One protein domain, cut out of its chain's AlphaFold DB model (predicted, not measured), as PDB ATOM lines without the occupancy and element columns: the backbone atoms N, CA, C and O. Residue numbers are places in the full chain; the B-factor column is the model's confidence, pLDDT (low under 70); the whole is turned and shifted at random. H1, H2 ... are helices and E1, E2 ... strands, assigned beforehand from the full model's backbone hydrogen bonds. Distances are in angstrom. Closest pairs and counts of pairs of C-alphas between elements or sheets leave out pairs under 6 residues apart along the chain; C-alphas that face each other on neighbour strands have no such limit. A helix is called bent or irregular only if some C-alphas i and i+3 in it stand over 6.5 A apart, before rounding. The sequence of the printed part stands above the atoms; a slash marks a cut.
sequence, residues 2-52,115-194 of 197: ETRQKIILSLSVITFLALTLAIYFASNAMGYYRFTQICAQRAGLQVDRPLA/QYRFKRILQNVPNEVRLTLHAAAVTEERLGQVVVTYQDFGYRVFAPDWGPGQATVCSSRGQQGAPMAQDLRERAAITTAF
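What this domain is: This is residues 2 to 52 and 115 to 194 of the 197 residues of an uncharacterized protein of Acidovorax sp. Root219 (UniProt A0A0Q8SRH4). A twisted sheet of five strands has H1b over one face and H2 over the other, while residues 2 to 24 of the long, nearly straight helix H1 stick out as an arm. The 131 printed residues include two named helices and five named strands, in the order H1 E1 E2 E3 E4 E5 H2; the class is mixed. The sheet is branched and antiparallel, and E2 E3 E4 E5 form a meander, each strand the antiparallel neighbour of the one before. The whole is extended, with a radius of gyration of the C-alphas of 21.6 A and spans of 83 by 27 by 26 A, the arm making the length.

How they stand to each other: E4, residues 145 to 156, bends by 70 degrees at residue 148; E1, residues 44 to 47, and E5, residues 167 to 170, lie on one side of it, and E3, residues 131 to 140, on the other side. E2, residues 115 to 124, is the other neighbour of E3. N 46 and O 149 of E1 and E4 are 2.8 A apart, N 121 and O 135 of E2 and E3 2.7 A, N 134 and O 152 of E3 and E4 2.9 A, and N 155 and O 168 of E4 and E5 2.9 A, within hydrogen-bond range. H1, residues 2 to 42, was assigned as one helix by its hydrogen bonds but is bent, C-alphas 24 and 27 being 6.7 A apart; its arms H1a, residues 2 to 24, and H1b, residues 27 to 42, stand at a shallow tilt of 24 degrees. H1b is on the sheet at a height of 8.9 A, over E4, their closest C-alphas Cys 39 and Phe 153 at 6.4 A. H2, residues 182 to 191, is on the opposite face at 8.8 A, closest to E4 at the C-alphas of Tyr 150 and Glu 186, 6.2 A. In H1a, H1b and H2 every O i to N i+4 pair is within hydrogen-bond range.

Where its parts are: H1a is 33.2 A long from C-alpha 2 at (-96.886, 22.583, 1.893), H1b 21.7 A, E2 29.3 A, E3 28.4 A and E4 31.8 A. H2 ends at C-alpha 191 at (-27.019, 11.235, 25.251).

The domain as a whole: The C-alphas farthest apart, Glu 2 and Arg 142, are 83.0 A apart. Residues 53 to 114 are not printed, with 8.6 A between C-alphas 52 and 115. The link E5 to H2 is long. Residues 159 to 166 and 172 to 180 have pLDDT under 70.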
ATOM      1  N   GLU A   2     -98.208  22.794   2.512       85.06
ATOM      2  CA  GLU A   2     -96.886  22.583   1.893       85.06
ATOM      3  C   GLU A   2     -95.693  23.210   2.638       85.06
ATOM      4  O   GLU A   2     -94.626  22.604   2.711       85.06
ATOM      5  N   THR A   3     -95.850  24.396   3.236       89.56
ATOM      6  CA  THR A   3     -94.741  25.094   3.915       89.56
ATOM      7  C   THR A   3     -94.215  24.327   5.130       89.56
ATOM      8  O   THR A   3     -93.009  24.262   5.344       89.56
ATOM      9  N   ARG A   4     -95.102  23.693   5.910       91.25
ATOM     10  CA  ARG A   4     -94.708  22.920   7.102       91.25
ATOM     11  C   ARG A   4     -93.951  21.649   6.722       91.25
ATOM     12  O   ARG A   4     -92.946  21.332   7.347       91.25
ATOM     13  N   GLN A   5     -94.397  20.966   5.669       92.19
ATOM     14  CA  GLN A   5     -93.742  19.759   5.166       92.19
ATOM     15  C   GLN A   5     -92.325  20.053   4.654       92.19
ATOM     16  O   GLN A   5     -91.394  19.321   4.984       92.19
ATOM     17  N   LYS A   6     -92.142  21.158   3.917       90.88
ATOM     18  CA  LYS A   6     -90.820  21.599   3.444       90.88
ATOM     19  C   LYS A   6     -89.861  21.886   4.606       90.88
ATOM     20  O   LYS A   6     -88.715  21.456   4.559       90.88
ATOM     21  N   ILE A   7     -90.334  22.540   5.671       95.25
ATOM     22  CA  ILE A   7     -89.515  22.834   6.863       95.25
ATOM     23  C   ILE A   7     -89.072  21.547   7.573       95.25
ATOM     24  O   ILE A   7     -87.897  21.408   7.900       95.25
ATOM     25  N   ILE A   8     -89.986  20.593   7.781       95.25
ATOM     26  CA  ILE A   8     -89.672  19.320   8.453       95.25
ATOM     27  C   ILE A   8     -88.635  18.518   7.657       95.25
ATOM     28  O   ILE A   8     -87.696  17.976   8.244       95.25
ATOM     29  N   LEU A   9     -88.768  18.470   6.328       95.25
ATOM     30  CA  LEU A   9     -87.811  17.778   5.466       95.25
ATOM     31  C   LEU A   9     -86.421  18.422   5.552       95.25
ATOM     32  O   LEU A   9     -85.439  17.716   5.767       95.25
ATOM     33  N   SER A  10     -86.340  19.752   5.461       95.19
ATOM     34  CA  SER A  10     -85.071  20.478   5.586       95.19
ATOM     35  C   SER A  10     -84.399  20.238   6.938       95.19
ATOM     36  O   SER A  10     -83.204  19.958   6.979       95.19
ATOM     37  N   LEU A  11     -85.156  20.282   8.040       96.94
ATOM     38  CA  LEU A  11     -84.626  19.985   9.374       96.94
ATOM     39  C   LEU A  11     -84.102  18.550   9.464       96.94
ATOM     40  O   LEU A  11     -82.997  18.339   9.948       96.94
ATOM     41  N   SER A  12     -84.848  17.583   8.929       96.44
ATOM     42  CA  SER A  12     -84.448  16.170   8.935       96.44
ATOM     43  C   SER A  12     -83.136  15.945   8.178       96.44
ATOM     44  O   SER A  12     -82.252  15.245   8.670       96.44
ATOM     45  N   VAL A  13     -82.969  16.585   7.014       97.50
ATOM     46  CA  VAL A  13     -81.730  16.521   6.223       97.50
ATOM     47  C   VAL A  13     -80.560  17.155   6.978       97.50
ATOM     48  O   VAL A  13     -79.483  16.565   7.031       97.50
ATOM     49  N   ILE A  14     -80.766  18.319   7.602       97.31
ATOM     50  CA  ILE A  14     -79.723  19.000   8.384       97.31
ATOM     51  C   ILE A  14     -79.292  18.140   9.576       97.31
ATOM     52  O   ILE A  14     -78.096  17.950   9.789       97.31
ATOM     53  N   THR A  15     -80.239  17.580  10.334       97.56
ATOM     54  CA  THR A  15     -79.935  16.697  11.469       97.56
ATOM     55  C   THR A  15     -79.191  15.445  11.015       97.56
ATOM     56  O   THR A  15     -78.199  15.068  11.637       97.56
ATOM     57  N   PHE A  16     -79.619  14.820   9.916       97.44
ATOM     58  CA  PHE A  16     -78.954  13.637   9.372       97.44
ATOM     59  C   PHE A  16     -77.516  13.939   8.929       97.44
ATOM     60  O   PHE A  16     -76.594  13.189   9.257       97.44
ATOM     61  N   LEU A  17     -77.302  15.065   8.243       96.69
ATOM     62  CA  LEU A  17     -75.971  15.509   7.835       96.69
ATOM     63  C   LEU A  17     -75.078  15.773   9.057       96.69
ATOM     64  O   LEU A  17     -73.946  15.295   9.105       96.69
ATOM     65  N   ALA A  18     -75.597  16.474  10.068       95.62
ATOM     66  CA  ALA A  18     -74.869  16.765  11.300       95.62
ATOM     67  C   ALA A  18     -74.483  15.486  12.059       95.62
ATOM     68  O   ALA A  18     -73.341  15.360  12.499       95.62
ATOM     69  N   LEU A  19     -75.397  14.515  12.169       95.62
ATOM     70  CA  LEU A  19     -75.123  13.230  12.813       95.62
ATOM     71  C   LEU A  19     -74.063  12.431  12.042       95.62
ATOM     72  O   LEU A  19     -73.149  11.877  12.647       95.62
ATOM     73  N   THR A  20     -74.148  12.419  10.711       93.00
ATOM     74  CA  THR A  20     -73.172  11.731   9.853       93.00
ATOM     75  C   THR A  20     -71.779  12.341  10.007       93.00
ATOM     76  O   THR A  20     -70.801  11.613  10.167       93.00
ATOM     77  N   LEU A  21     -71.682  13.675  10.037       91.06
ATOM     78  CA  LEU A  21     -70.427  14.376  10.307       91.06
ATOM     79  C   LEU A  21     -69.909  14.069  11.717       91.06
ATOM     80  O   LEU A  21     -68.735  13.749  11.873       91.06
ATOM     81  N   ALA A  22     -70.767  14.101  12.739       90.50
ATOM     82  CA  ALA A  22     -70.373  13.784  14.111       90.50
ATOM     83  C   ALA A  22     -69.806  12.361  14.230       90.50
ATOM     84  O   ALA A  22     -68.752  12.177  14.835       90.50
ATOM     85  N   ILE A  23     -70.446  11.372  13.598       87.88
ATOM     86  CA  ILE A  23     -69.960   9.985  13.552       87.88
ATOM     87  C   ILE A  23     -68.620   9.905  12.811       87.88
ATOM     88  O   ILE A  23     -67.691   9.260  13.294       87.88
ATOM     89  N   TYR A  24     -68.490  10.602  11.680       84.50
ATOM     90  CA  TYR A  24     -67.251  10.639  10.902       84.50
ATOM     91  C   TYR A  24     -66.071  11.235  11.690       84.50
ATOM     92  O   TYR A  24     -64.944  10.753  11.588       84.50
ATOM     93  N   PHE A  25     -66.314  12.259  12.514       87.25
ATOM     94  CA  PHE A  25     -65.281  12.888  13.342       87.25
ATOM     95  C   PHE A  25     -65.074  12.218  14.708       87.25
ATOM     96  O   PHE A  25     -64.025  12.425  15.323       87.25
ATOM     97  N   ALA A  26     -66.008  11.386  15.176       89.56
ATOM     98  CA  ALA A  26     -65.920  10.723  16.477       89.56
ATOM     99  C   ALA A  26     -64.665   9.846  16.604       89.56
ATOM    100  O   ALA A  26     -63.989   9.880  17.636       89.56
ATOM    101  N   SER A  27     -64.288   9.122  15.543       86.38
ATOM    102  CA  SER A  27     -63.061   8.314  15.533       86.38
ATOM    103  C   SER A  27     -61.802   9.166  15.700       86.38
ATOM    104  O   SER A  27     -60.854   8.732  16.350       86.38
ATOM    105  N   ASN A  28     -61.794  10.389  15.160       87.00
ATOM    106  CA  ASN A  28     -60.655  11.300  15.273       87.00
ATOM    107  C   ASN A  28     -60.538  11.886  16.682       87.00
ATOM    108  O   ASN A  28     -59.431  12.016  17.199       87.00
ATOM    109  N   ALA A  29     -61.663  12.233  17.313       88.19
ATOM    110  CA  ALA A  29     -61.665  12.713  18.693       88.19
ATOM    111  C   ALA A  29     -61.194  11.614  19.660       88.19
ATOM    112  O   ALA A  29     -60.322  11.849  20.498       88.19
ATOM    113  N   MET A  30     -61.711  10.394  19.490       90.94
ATOM    114  CA  MET A  30     -61.309   9.237  20.290       90.94
ATOM    115  C   MET A  30     -59.836   8.866  20.072       90.94
ATOM    116  O   MET A  30     -59.121   8.633  21.045       90.94
ATOM    117  N   GLY A  31     -59.366   8.858  18.821       90.38
ATOM    118  CA  GLY A  31     -57.967   8.586  18.490       90.38
ATOM    119  C   GLY A  31     -57.013   9.611  19.102       90.38
ATOM    120  O   GLY A  31     -56.014   9.235  19.709       90.38
ATOM    121  N   TYR A  32     -57.354  10.903  19.041       90.56
ATOM    122  CA  TYR A  32     -56.539  11.954  19.652       90.56
ATOM    123  C   TYR A  32     -56.496  11.828  21.180       90.56
ATOM    124  O   TYR A  32     -55.435  11.952  21.791       90.56
ATOM    125  N   TYR A  33     -57.630  11.515  21.810       91.56
ATOM    126  CA  TYR A  33     -57.667  11.246  23.245       91.56
ATOM    127  C   TYR A  33     -56.744  10.075  23.622       91.56
ATOM    128  O   TYR A  33     -55.896  10.224  24.505       91.56
ATOM    129  N   ARG A  34     -56.829   8.940  22.913       93.06
ATOM    130  CA  ARG A  34     -55.941   7.783  23.129       93.06
ATOM    131  C   ARG A  34     -54.472   8.129  22.922       93.06
ATOM    132  O   ARG A  34     -53.650   7.778  23.766       93.06
ATOM    133  N   PHE A  35     -54.158   8.879  21.870       92.50
ATOM    134  CA  PHE A  35     -52.821   9.405  21.620       92.50
ATOM    135  C   PHE A  35     -52.271  10.168  22.832       92.50
ATOM    136  O   PHE A  35     -51.178   9.853  23.295       92.50
ATOM    137  N   THR A  36     -53.030  11.117  23.394       91.56
ATOM    138  CA  THR A  36     -52.561  11.893  24.558       91.56
ATOM    139  C   THR A  36     -52.315  11.022  25.792       91.56
ATOM    140  O   THR A  36     -51.319  11.220  26.486       91.56
ATOM    141  N   GLN A  37     -53.171  10.022  26.034       93.44
ATOM    142  CA  GLN A  37     -53.016   9.074  27.141       93.44
ATOM    143  C   GLN A  37     -51.765   8.206  26.974       93.44
ATOM    144  O   GLN A  37     -50.933   8.138  27.877       93.44
ATOM    145  N   ILE A  38     -51.602   7.585  25.803       93.31
ATOM    146  CA  ILE A  38     -50.440   6.744  25.485       93.31
ATOM    147  C   ILE A  38     -49.160   7.560  25.585       93.31
ATOM    148  O   ILE A  38     -48.177   7.111  26.173       93.31
ATOM    149  N   CYS A  39     -49.187   8.778  25.056       91.44
ATOM    150  CA  CYS A  39     -48.048   9.663  25.106       91.44
ATOM    151  C   CYS A  39     -47.605   9.966  26.538       91.44
ATOM    152  O   CYS A  39     -46.432   9.812  26.863       91.44
ATOM    153  N   ALA A  40     -48.545  10.354  27.402       91.19
ATOM    154  CA  ALA A  40     -48.250  10.676  28.794       91.19
ATOM    155  C   ALA A  40     -47.693   9.473  29.573       91.19
ATOM    156  O   ALA A  40     -46.897   9.653  30.490       91.19
ATOM    157  N   GLN A  41     -48.105   8.257  29.212       92.88
ATOM    158  CA  GLN A  41     -47.700   7.032  29.902       92.88
ATOM    159  C   GLN A  41     -46.375   6.457  29.401       92.88
ATOM    160  O   GLN A  41     -45.650   5.843  30.179       92.88
ATOM    161  N   ARG A  42     -46.095   6.572  28.097       93.69
ATOM    162  CA  ARG A  42     -45.062   5.758  27.438       93.69
ATOM    163  C   ARG A  42     -44.002   6.546  26.695       93.69
ATOM    164  O   ARG A  42     -42.930   5.995  26.469       93.69
ATOM    165  N   ALA A  43     -44.290   7.777  26.273       94.00
ATOM    166  CA  ALA A  43     -43.308   8.538  25.520       94.00
ATOM    167  C   ALA A  43     -42.071   8.804  26.387       94.00
ATOM    168  O   ALA A  43     -42.153   8.863  27.618       94.00
ATOM    169  N   GLY A  44     -40.950   9.083  25.732       93.56
ATOM    170  CA  GLY A  44     -39.729   9.554  26.359       93.56
ATOM    171  C   GLY A  44     -38.628   8.536  26.474       93.56
ATOM    172  O   GLY A  44     -38.688   7.442  25.922       93.56
ATOM    173  N   LEU A  45     -37.608   8.957  27.216       95.38
ATOM    174  CA  LEU A  45     -36.471   8.136  27.574       95.38
ATOM    175  C   LEU A  45     -36.819   7.237  28.761       95.38
ATOM    176  O   LEU A  45     -37.253   7.725  29.804       95.38
ATOM    177  N   GLN A  46     -36.541   5.950  28.615       95.75
ATOM    178  CA  GLN A  46     -36.492   4.977  29.697       95.75
ATOM    179  C   GLN A  46     -35.070   4.418  29.737       95.75
ATOM    180  O   GLN A  46     -34.548   3.980  28.709       95.75
ATOM    181  N   VAL A  47     -34.432   4.485  30.906       96.31
ATOM    182  CA  VAL A  47     -33.060   4.014  31.129       96.31
ATOM    183  C   VAL A  47     -33.107   2.960  32.221       96.31
ATOM    184  O   VAL A  47     -33.216   3.294  33.397       96.31
ATOM    185  N   ASP A  48     -33.017   1.695  31.826       96.56
ATOM    186  CA  ASP A  48     -32.930   0.582  32.771       96.56
ATOM    187  C   ASP A  48     -31.496   0.432  33.279       96.56
ATOM    188  O   ASP A  48     -31.263   0.126  34.449       96.56
ATOM    189  N   ARG A  49     -30.517   0.660  32.391       95.69
ATOM    190  CA  ARG A  49     -29.089   0.652  32.721       95.69
ATOM    191  C   ARG A  49     -28.337   1.743  31.952       95.69
ATOM    192  O   ARG A  49     -28.583   1.900  30.755       95.69
ATOM    193  N   PRO A  50     -27.402   2.466  32.601       96.75
ATOM    194  CA  PRO A  50     -26.571   3.449  31.918       96.75
ATOM    195  C   PRO A  50     -25.747   2.829  30.786       96.75
ATOM    196  O   PRO A  50     -25.291   1.684  30.869       96.75
ATOM    197  N   LEU A  51     -25.525   3.616  29.739       97.25
ATOM    198  CA  LEU A  51     -24.674   3.254  28.615       97.25
ATOM    199  C   LEU A  51     -23.212   3.532  28.969       97.25
ATOM    200  O   LEU A  51     -22.867   4.616  29.452       97.25
ATOM    201  N   ALA A  52     -22.351   2.551  28.708       96.56
ATOM    202  CA  ALA A  52     -20.915   2.718  28.846       96.56
ATOM    203  C   ALA A  52     -20.381   3.679  27.776       96.56
ATOM    204  O   ALA A  52     -20.727   3.585  26.594       96.56
ATOM    205  N   GLN A 115     -20.776  -3.947  22.416       98.31
ATOM    206  CA  GLN A 115     -21.460  -4.145  23.692       98.31
ATOM    207  C   GLN A 115     -22.967  -3.927  23.562       98.31
ATOM    208  O   GLN A 115     -23.749  -4.562  24.273       98.31
ATOM    209  N   TYR A 116     -23.368  -3.039  22.655       98.56
ATOM    210  CA  TYR A 116     -24.756  -2.646  22.463       98.56
ATOM    211  C   TYR A 116     -25.187  -2.804  21.012       98.56
ATOM    212  O   TYR A 116     -24.369  -2.662  20.113       98.56
ATOM    213  N   ARG A 117     -26.480  -3.024  20.799       98.56
ATOM    214  CA  ARG A 117     -27.165  -2.982  19.511       98.56
ATOM    215  C   ARG A 117     -28.154  -1.842  19.500       98.56
ATOM    216  O   ARG A 117     -29.016  -1.783  20.376       98.56
ATOM    217  N   PHE A 118     -28.071  -0.988  18.497       98.44
ATOM    218  CA  PHE A 118     -29.075   0.027  18.239       98.44
ATOM    219  C   PHE A 118     -30.081  -0.461  17.202       98.44
ATOM    220  O   PHE A 118     -29.730  -1.193  16.278       98.44
ATOM    221  N   LYS A 119     -31.340  -0.061  17.374       97.38
ATOM    222  CA  LYS A 119     -32.393  -0.295  16.393       97.38
ATOM    223  C   LYS A 119     -33.433   0.813  16.447       97.38
ATOM    224  O   LYS A 119     -34.017   1.046  17.513       97.38
ATOM    225  N   ARG A 120     -33.743   1.424  15.302       95.56
ATOM    226  CA  ARG A 120     -34.971   2.212  15.145       95.56
ATOM    227  C   ARG A 120     -36.170   1.319  14.864       95.56
ATOM    228  O   ARG A 120     -36.101   0.300  14.181       95.56
ATOM    229  N   ILE A 121     -37.301   1.719  15.422       94.75
ATOM    230  CA  ILE A 121     -38.587   1.051  15.300       94.75
ATOM    231  C   ILE A 121     -39.580   2.098  14.818       94.75
ATOM    232  O   ILE A 121     -39.832   3.091  15.498       94.75
ATOM    233  N   LEU A 122     -40.156   1.854  13.647       93.31
ATOM    234  CA  LEU A 122     -41.239   2.648  13.087       93.31
ATOM    235  C   LEU A 122     -42.406   1.715  12.796       93.31
ATOM    236  O   LEU A 122     -42.309   0.859  11.920       93.31
ATOM    237  N   GLN A 123     -43.501   1.852  13.538       94.25
ATOM    238  CA  GLN A 123     -44.656   0.974  13.359       94.25
ATOM    239  C   GLN A 123     -45.963   1.632  13.782       94.25
ATOM    240  O   GLN A 123     -45.986   2.504  14.648       94.25
ATOM    241  N   ASN A 124     -47.076   1.168  13.220       93.06
ATOM    242  CA  ASN A 124     -48.395   1.532  13.726       93.06
ATOM    243  C   ASN A 124     -48.625   0.894  15.099       93.06
ATOM    244  O   ASN A 124     -48.219  -0.245  15.341       93.06
ATOM    245  N   VAL A 125     -49.278   1.625  16.000       93.25
ATOM    246  CA  VAL A 125     -49.655   1.082  17.306       93.25
ATOM    247  C   VAL A 125     -50.870   0.166  17.114       93.25
ATOM    248  O   VAL A 125     -51.890   0.621  16.591       93.25
ATOM    249  N   PRO A 126     -50.788  -1.124  17.496       92.19
ATOM    250  CA  PRO A 126     -51.894  -2.056  17.309       92.19
ATOM    251  C   PRO A 126     -53.161  -1.579  18.016       92.19
ATOM    252  O   PRO A 126     -53.094  -1.095  19.142       92.19
ATOM    253  N   ASN A 127     -54.311  -1.776  17.368       91.06
ATOM    254  CA  ASN A 127     -55.636  -1.394  17.871       91.06
ATOM    255  C   ASN A 127     -55.845   0.115  18.099       91.06
ATOM    256  O   ASN A 127     -56.861   0.498  18.673       91.06
ATOM    257  N   GLU A 128     -54.936   0.969  17.626       91.25
ATOM    258  CA  GLU A 128     -55.058   2.420  17.739       91.25
ATOM    259  C   GLU A 128     -55.262   3.063  16.365       91.25
ATOM    260  O   GLU A 128     -54.660   2.687  15.356       91.25
ATOM    261  N   VAL A 129     -56.145   4.057  16.314       86.00
ATOM    262  CA  VAL A 129     -56.495   4.738  15.065       86.00
ATOM    263  C   VAL A 129     -55.432   5.788  14.763       86.00
ATOM    264  O   VAL A 129     -55.273   6.732  15.529       86.00
ATOM    265  N   ARG A 130     -54.744   5.657  13.619       87.00
ATOM    266  CA  ARG A 130     -53.814   6.674  13.074       87.00
ATOM    267  C   ARG A 130     -52.689   7.076  14.035       87.00
ATOM    268  O   ARG A 130     -52.228   8.220  14.011       87.00
ATOM    269  N   LEU A 131     -52.269   6.125  14.863       90.81
ATOM    270  CA  LEU A 131     -51.194   6.283  15.826       90.81
ATOM    271  C   LEU A 131     -49.963   5.500  15.364       90.81
ATOM    272  O   LEU A 131     -50.028   4.290  15.142       90.81
ATOM    273  N   THR A 132     -48.836   6.190  15.265       92.25
ATOM    274  CA  THR A 132     -47.543   5.622  14.882       92.25
ATOM    275  C   THR A 132     -46.570   5.756  16.047       92.25
ATOM    276  O   THR A 132     -46.464   6.816  16.658       92.25
ATOM    277  N   LEU A 133     -45.873   4.672  16.369       94.06
ATOM    278  CA  LEU A 133     -44.742   4.643  17.284       94.06
ATOM    279  C   LEU A 133     -43.465   4.888  16.488       94.06
ATOM    280  O   LEU A 133     -43.188   4.178  15.518       94.06
ATOM    281  N   HIS A 134     -42.672   5.832  16.969       93.75
ATOM    282  CA  HIS A 134     -41.290   6.002  16.577       93.75
ATOM    283  C   HIS A 134     -40.423   5.746  17.803       93.75
ATOM    284  O   HIS A 134     -40.547   6.450  18.800       93.75
ATOM    285  N   ALA A 135     -39.564   4.738  17.762       95.56
ATOM    286  CA  ALA A 135     -38.711   4.423  18.892       95.56
ATOM    287  C   ALA A 135     -37.278   4.130  18.476       95.56
ATOM    288  O   ALA A 135     -37.029   3.608  17.394       95.56
ATOM    289  N   ALA A 136     -36.354   4.411  19.381       96.50
ATOM    290  CA  ALA A 136     -34.995   3.910  19.346       96.50
ATOM    291  C   ALA A 136     -34.790   2.992  20.549       96.50
ATOM    292  O   ALA A 136     -35.150   3.343  21.674       96.50
ATOM    293  N   ALA A 137     -34.228   1.812  20.310       98.00
ATOM    294  CA  ALA A 137     -33.909   0.844  21.347       98.00
ATOM    295  C   ALA A 137     -32.413   0.528  21.320       98.00
ATOM    296  O   ALA A 137     -31.853   0.233  20.265       98.00
ATOM    297  N   VAL A 138     -31.787   0.560  22.495       98.25
ATOM    298  CA  VAL A 138     -30.411   0.114  22.712       98.25
ATOM    299  C   VAL A 138     -30.460  -1.165  23.537       98.25
ATOM    300  O   VAL A 138     -30.959  -1.165  24.660       98.25
ATOM    301  N   THR A 139     -29.969  -2.261  22.972       98.62
ATOM    302  CA  THR A 139     -29.960  -3.599  23.581       98.62
ATOM    303  C   THR A 139     -28.536  -3.972  23.953       98.62
ATOM    304  O   THR A 139     -27.651  -3.849  23.122       98.62
ATOM    305  N   GLU A 140     -28.273  -4.442  25.167       98.25
ATOM    306  CA  GLU A 140     -26.969  -5.021  25.500       98.25
ATOM    307  C   GLU A 140     -26.820  -6.379  24.799       98.25
ATOM    308  O   GLU A 140     -27.564  -7.315  25.091       98.25
ATOM    309  N   GLU A 141     -25.837  -6.503  23.907       97.44
ATOM    310  CA  GLU A 141     -25.641  -7.680  23.045       97.44
ATOM    311  C   GLU A 141     -25.426  -8.962  23.855       97.44
ATOM    312  O   GLU A 141     -25.980 -10.011  23.539       97.44
ATOM    313  N   ARG A 142     -24.668  -8.877  24.955       97.31
ATOM    314  CA  ARG A 142     -24.354 -10.045  25.789       97.31
ATOM    315  C   ARG A 142     -25.587 -10.637  26.476       97.31
ATOM    316  O   ARG A 142     -25.653 -11.849  26.653       97.31
ATOM    317  N   LEU A 143     -26.518  -9.790  26.920       97.12
ATOM    318  CA  LEU A 143     -27.705 -10.221  27.670       97.12
ATOM    319  C   LEU A 143     -28.966 -10.303  26.806       97.12
ATOM    320  O   LEU A 143     -29.962 -10.862  27.255       97.12
ATOM    321  N   GLY A 144     -28.954  -9.731  25.598       97.62
ATOM    322  CA  GLY A 144     -30.142  -9.614  24.750       97.62
ATOM    323  C   GLY A 144     -31.243  -8.745  25.368       97.62
ATOM    324  O   GLY A 144     -32.412  -8.891  25.023       97.62
ATOM    325  N   GLN A 145     -30.891  -7.870  26.313       98.12
ATOM    326  CA  GLN A 145     -31.837  -7.042  27.058       98.12
ATOM    327  C   GLN A 145     -31.786  -5.601  26.581       98.12
ATOM    328  O   GLN A 145     -30.707  -5.025  26.448       98.12
ATOM    329  N   VAL A 146     -32.955  -5.005  26.373       98.06
ATOM    330  CA  VAL A 146     -33.071  -3.569  26.126       98.06
ATOM    331  C   VAL A 146     -32.666  -2.829  27.402       98.06
ATOM    332  O   VAL A 146     -33.142  -3.165  28.479       98.06
ATOM    333  N   VAL A 147     -31.740  -1.879  27.284       97.75
ATOM    334  CA  VAL A 147     -31.214  -1.089  28.413       97.75
ATOM    335  C   VAL A 147     -31.601   0.381  28.335       97.75
ATOM    336  O   VAL A 147     -31.675   1.054  29.361       97.75
ATOM    337  N   VAL A 148     -31.858   0.875  27.123       97.88
ATOM    338  CA  VAL A 148     -32.361   2.224  26.873       97.88
ATOM    339  C   VAL A 148     -33.425   2.154  25.792       97.88
ATOM    340  O   VAL A 148     -33.212   1.542  24.743       97.88
ATOM    341  N   THR A 149     -34.552   2.821  26.022       97.56
ATOM    342  CA  THR A 149     -35.514   3.125  24.962       97.56
ATOM    343  C   THR A 149     -35.821   4.607  24.930       97.56
ATOM    344  O   THR A 149     -35.906   5.261  25.964       97.56
ATOM    345  N   TYR A 150     -36.000   5.138  23.730       96.12
ATOM    346  CA  TYR A 150     -36.636   6.424  23.508       96.12
ATOM    347  C   TYR A 150     -37.875   6.193  22.652       96.12
ATOM    348  O   TYR A 150     -37.772   5.534  21.621       96.12
ATOM    349  N   GLN A 151     -39.034   6.687  23.078       96.06
ATOM    350  CA  GLN A 151     -40.301   6.516  22.361       96.06
ATOM    351  C   GLN A 151     -40.967   7.870  22.106       96.06
ATOM    352  O   GLN A 151     -41.229   8.618  23.039       96.06
ATOM    353  N   ASP A 152     -41.319   8.142  20.858       93.44
ATOM    354  CA  ASP A 152     -42.205   9.226  20.449       93.44
ATOM    355  C   ASP A 152     -43.434   8.627  19.753       93.44
ATOM    356  O   ASP A 152     -43.377   7.567  19.121       93.44
ATOM    357  N   PHE A 153     -44.565   9.320  19.853       92.50
ATOM    358  CA  PHE A 153     -45.792   8.923  19.170       92.50
ATOM    359  C   PHE A 153     -46.227  10.021  18.209       92.50
ATOM    360  O   PHE A 153     -46.195  11.204  18.551       92.50
ATOM    361  N   GLY A 154     -46.650   9.627  17.012       90.38
ATOM    362  CA  GLY A 154     -47.238  10.502  16.007       90.38
ATOM    363  C   GLY A 154     -48.715  10.182  15.815       90.38
ATOM    364  O   GLY A 154     -49.072   9.024  15.606       90.38
ATOM    365  N   TYR A 155     -49.571  11.199  15.853       89.81
ATOM    366  CA  TYR A 155     -50.998  11.075  15.562       89.81
ATOM    367  C   TYR A 155     -51.394  11.891  14.335       89.81
ATOM    368  O   TYR A 155     -51.056  13.072  14.231       89.81
ATOM    369  N   ARG A 156     -52.143  11.283  13.408       85.12
ATOM    370  CA  ARG A 156     -52.590  11.939  12.168       85.12
ATOM    371  C   ARG A 156     -54.083  12.258  12.223       85.12
ATOM    372  O   ARG A 156     -54.919  11.359  12.279       85.12
ATOM    373  N   VAL A 157     -54.426  13.546  12.139       77.44
ATOM    374  CA  VAL A 157     -55.825  14.013  12.208       77.44
ATOM    375  C   VAL A 157     -56.616  13.666  10.941       77.44
ATOM    376  O   VAL A 157     -57.783  13.295  11.042       77.44
ATOM    377  N   PHE A 158     -55.985  13.715   9.760       71.19
ATOM    378  CA  PHE A 158     -56.623  13.451   8.461       71.19
ATOM    379  C   PHE A 158     -55.838  12.435   7.613       71.19
ATOM    380  O   PHE A 158     -54.612  12.355   7.699       71.19
ATOM    381  N   ALA A 159     -56.565  11.687   6.776       58.53
ATOM    382  CA  ALA A 159     -56.040  10.895   5.656       58.53
ATOM    383  C   ALA A 159     -55.838  11.820   4.423       58.53
ATOM    384  O   ALA A 159     -56.486  12.868   4.375       58.53
ATOM    385  N   PRO A 160     -54.977  11.505   3.433       56.09
ATOM    386  CA  PRO A 160     -54.592  10.164   2.990       56.09
ATOM    387  C   PRO A 160     -53.350   9.607   3.687       56.09
ATOM    388  O   PRO A 160     -52.504  10.360   4.157       56.09
ATOM    389  N   ASP A 161     -53.206   8.280   3.694       54.44
ATOM    390  CA  ASP A 161     -52.072   7.560   4.296       54.44
ATOM    391  C   ASP A 161     -50.708   7.900   3.659       54.44
ATOM    392  O   ASP A 161     -49.669   7.612   4.247       54.44
ATOM    393  N   TRP A 162     -50.703   8.619   2.532       45.97
ATOM    394  CA  TRP A 162     -49.536   8.960   1.717       45.97
ATOM    395  C   TRP A 162     -49.302  10.477   1.711       45.97
ATOM    396  O   TRP A 162     -50.179  11.244   1.318       45.97
ATOM    397  N   GLY A 163     -48.115  10.908   2.137       48.72
ATOM    398  CA  GLY A 163     -47.672  12.307   2.124       48.72
ATOM    399  C   GLY A 163     -47.113  12.763   3.477       48.72
ATOM    400  O   GLY A 163     -47.363  12.098   4.486       48.72
ATOM    401  N   PRO A 164     -46.366  13.885   3.528       48.66
ATOM    402  CA  PRO A 164     -45.884  14.494   4.767       48.66
ATOM    403  C   PRO A 164     -47.075  15.099   5.526       48.66
ATOM    404  O   PRO A 164     -47.293  16.308   5.553       48.66
ATOM    405  N   GLY A 165     -47.925  14.228   6.067       53.81
ATOM    406  CA  GLY A 165     -49.080  14.616   6.852       53.81
ATOM    407  C   GLY A 165     -48.622  15.365   8.094       53.81
ATOM    408  O   GLY A 165     -47.627  15.003   8.718       53.81
ATOM    409  N   GLN A 166     -49.374  16.399   8.458       63.41
ATOM    410  CA  GLN A 166     -49.240  17.106   9.726       63.41
ATOM    411  C   GLN A 166     -49.553  16.128  10.869       63.41
ATOM    412  O   GLN A 166     -50.694  16.011  11.317       63.41
ATOM    413  N   ALA A 167     -48.555  15.352  11.282       70.88
ATOM    414  CA  ALA A 167     -48.654  14.510  12.456       70.88
ATOM    415  C   ALA A 167     -48.428  15.388  13.687       70.88
ATOM    416  O   ALA A 167     -47.434  16.110  13.779       70.88
ATOM    417  N   THR A 168     -49.346  15.324  14.646       80.62
ATOM    418  CA  THR A 168     -49.050  15.804  15.992       80.62
ATOM    419  C   THR A 168     -48.111  14.788  16.618       80.62
ATOM    420  O   THR A 168     -48.511  13.656  16.881       80.62
ATOM    421  N   VAL A 169     -46.854  15.177  16.807       82.12
ATOM    422  CA  VAL A 169     -45.865  14.355  17.501       82.12
ATOM    423  C   VAL A 169     -45.828  14.779  18.956       82.12
ATOM    424  O   VAL A 169     -45.897  15.970  19.263       82.12
ATOM    425  N   CYS A 170     -45.700  13.813  19.850       84.38
ATOM    426  CA  CYS A 170     -45.441  14.092  21.246       84.38
ATOM    427  C   CYS A 170     -44.172  13.378  21.720       84.38
ATOM    428  O   CYS A 170     -43.918  12.224  21.372       84.38
ATOM    429  N   SER A 171     -43.402  14.101  22.529       74.62
ATOM    430  CA  SER A 171     -42.266  13.604  23.303       74.62
ATOM    431  C   SER A 171     -42.536  13.869  24.786       74.62
ATOM    432  O   SER A 171     -43.249  14.819  25.122       74.62
ATOM    433  N   SER A 172     -41.963  13.076  25.691       63.91
ATOM    434  CA  SER A 172     -42.327  13.003  27.127       63.91
ATOM    435  C   SER A 172     -42.151  14.240  28.012       63.91
ATOM    436  O   SER A 172     -42.190  14.141  29.235       63.91
ATOM    437  N   ARG A 173     -41.961  15.433  27.454       51.28
ATOM    438  CA  ARG A 173     -41.744  16.657  28.233       51.28
ATOM    439  C   ARG A 173     -42.392  17.868  27.592       51.28
ATOM    440  O   ARG A 173     -41.680  18.775  27.194       51.28
ATOM    441  N   GLY A 174     -43.718  17.887  27.450       53.94
ATOM    442  CA  GLY A 174     -44.481  19.115  27.152       53.94
ATOM    443  C   GLY A 174     -44.065  19.909  25.900       53.94
ATOM    444  O   GLY A 174     -44.562  21.008  25.685       53.94
ATOM    445  N   GLN A 175     -43.168  19.379  25.066       52.41
ATOM    446  CA  GLN A 175     -42.645  20.038  23.879       52.41
ATOM    447  C   GLN A 175     -43.540  19.668  22.704       52.41
ATOM    448  O   GLN A 175     -43.214  18.822  21.876       52.41
ATOM    449  N   GLN A 176     -44.703  20.314  22.652       55.34
ATOM    450  CA  GLN A 176     -45.470  20.428  21.417       55.34
ATOM    451  C   GLN A 176     -44.704  21.400  20.510       55.34
ATOM    452  O   GLN A 176     -44.828  22.613  20.634       55.34
ATOM    453  N   GLY A 177     -43.821  20.866  19.669       53.19
ATOM    454  CA  GLY A 177     -42.968  21.643  18.771       53.19
ATOM    455  C   GLY A 177     -43.053  21.143  17.335       53.19
ATOM    456  O   GLY A 177     -43.532  20.037  17.081       53.19
ATOM    457  N   ALA A 178     -42.586  21.972  16.397       55.25
ATOM    458  CA  ALA A 178     -42.513  21.644  14.977       55.25
ATOM    459  C   ALA A 178     -41.821  20.281  14.734       55.25
ATOM    460  O   ALA A 178     -40.954  19.888  15.512       55.25
ATOM    461  N   PRO A 179     -42.149  19.568  13.640       52.81
ATOM    462  CA  PRO A 179     -41.578  18.254  13.308       52.81
ATOM    463  C   PRO A 179     -40.043  18.227  13.132       52.81
ATOM    464  O   PRO A 179     -39.460  17.148  13.052       52.81
ATOM    465  N   MET A 180     -39.375  19.385  13.118       50.47
ATOM    466  CA  MET A 180     -37.920  19.505  13.241       50.47
ATOM    467  C   MET A 180     -37.471  19.224  14.685       50.47
ATOM    468  O   MET A 180     -37.829  19.952  15.604       50.47
ATOM    469  N   ALA A 181     -36.635  18.236  14.974       70.88
ATOM    470  CA  ALA A 181     -36.325  17.017  14.242       70.88
ATOM    471  C   ALA A 181     -36.341  15.940  15.324       70.88
ATOM    472  O   ALA A 181     -35.588  16.045  16.292       70.88
ATOM    473  N   GLN A 182     -37.243  14.969  15.219       76.50
ATOM    474  CA  GLN A 182     -37.376  13.875  16.186       76.50
ATOM    475  C   GLN A 182     -36.008  13.265  16.556       76.50
ATOM    476  O   GLN A 182     -35.736  13.020  17.730       76.50
ATOM    477  N   ASP A 183     -35.114  13.171  15.569       83.81
ATOM    478  CA  ASP A 183     -33.718  12.757  15.715       83.81
ATOM    479  C   ASP A 183     -32.927  13.569  16.749       83.81
ATOM    480  O   ASP A 183     -32.140  13.005  17.499       83.81
ATOM    481  N   LEU A 184     -33.119  14.890  16.834       88.00
ATOM    482  CA  LEU A 184     -32.414  15.737  17.803       88.00
ATOM    483  C   LEU A 184     -32.887  15.482  19.234       88.00
ATOM    484  O   LEU A 184     -32.068  15.513  20.152       88.00
ATOM    485  N   ARG A 185     -34.187  15.225  19.434       88.38
ATOM    486  CA  ARG A 185     -34.734  14.906  20.761       88.38
ATOM    487  C   ARG A 185     -34.309  13.520  21.209       88.38
ATOM    488  O   ARG A 185     -33.828  13.387  22.330       88.38
ATOM    489  N   GLU A 186     -34.416  12.535  20.320       92.00
ATOM    490  CA  GLU A 186     -33.894  11.183  20.531       92.00
ATOM    491  C   GLU A 186     -32.409  11.241  20.899       92.00
ATOM    492  O   GLU A 186     -32.013  10.748  21.954       92.00
ATOM    493  N   ARG A 187     -31.603  11.935  20.086       92.81
ATOM    494  CA  ARG A 187     -30.170  12.115  20.318       92.81
ATOM    495  C   ARG A 187     -29.892  12.748  21.673       92.81
ATOM    496  O   ARG A 187     -29.067  12.231  22.423       92.81
ATOM    497  N   ALA A 188     -30.542  13.867  21.990       91.38
ATOM    498  CA  ALA A 188     -30.341  14.559  23.258       91.38
ATOM    499  C   ALA A 188     -30.725  13.665  24.442       91.38
ATOM    500  O   ALA A 188     -29.975  13.577  25.408       91.38
ATOM    501  N   ALA A 189     -31.851  12.960  24.341       91.62
ATOM    502  CA  ALA A 189     -32.330  12.057  25.371       91.62
ATOM    503  C   ALA A 189     -31.372  10.875  25.582       91.62
ATOM    504  O   ALA A 189     -30.883  10.686  26.691       91.62
ATOM    505  N   ILE A 190     -31.023  10.129  24.531       94.75
ATOM    506  CA  ILE A 190     -30.096   8.991  24.630       94.75
ATOM    507  C   ILE A 190     -28.707   9.447  25.091       94.75
ATOM    508  O   ILE A 190     -28.056   8.737  25.854       94.75
ATOM    509  N   THR A 191     -28.275  10.662  24.736       95.31
ATOM    510  CA  THR A 191     -27.019  11.235  25.251       95.31
ATOM    511  C   THR A 191     -27.011  11.317  26.783       95.31
ATOM    512  O   THR A 191     -25.973  11.074  27.387       95.31
ATOM    513  N   THR A 192     -28.155  11.589  27.424       94.38
ATOM    514  CA  THR A 192     -28.266  11.591  28.899       94.38
ATOM    515  C   THR A 192     -28.230  10.199  29.533       94.38
ATOM    516  O   THR A 192     -28.071  10.097  30.745       94.38
ATOM    517  N   ALA A 193     -28.374   9.133  28.738       95.19
ATOM    518  CA  ALA A 193     -28.292   7.755  29.217       95.19
ATOM    519  C   ALA A 193     -26.851   7.222  29.257       95.19
ATOM    520  O   ALA A 193     -26.599   6.220  29.928       95.19
ATOM    521  N   PHE A 194     -25.900   7.869  28.573       94.38
ATOM    522  CA  PHE A 194     -24.479   7.638  28.840       94.38
ATOM    523  C   PHE A 194     -24.184   8.108  30.255       94.38
ATOM    524  O   PHE A 194     -24.618   9.195  30.625       94.38
TER     525      PHE A 194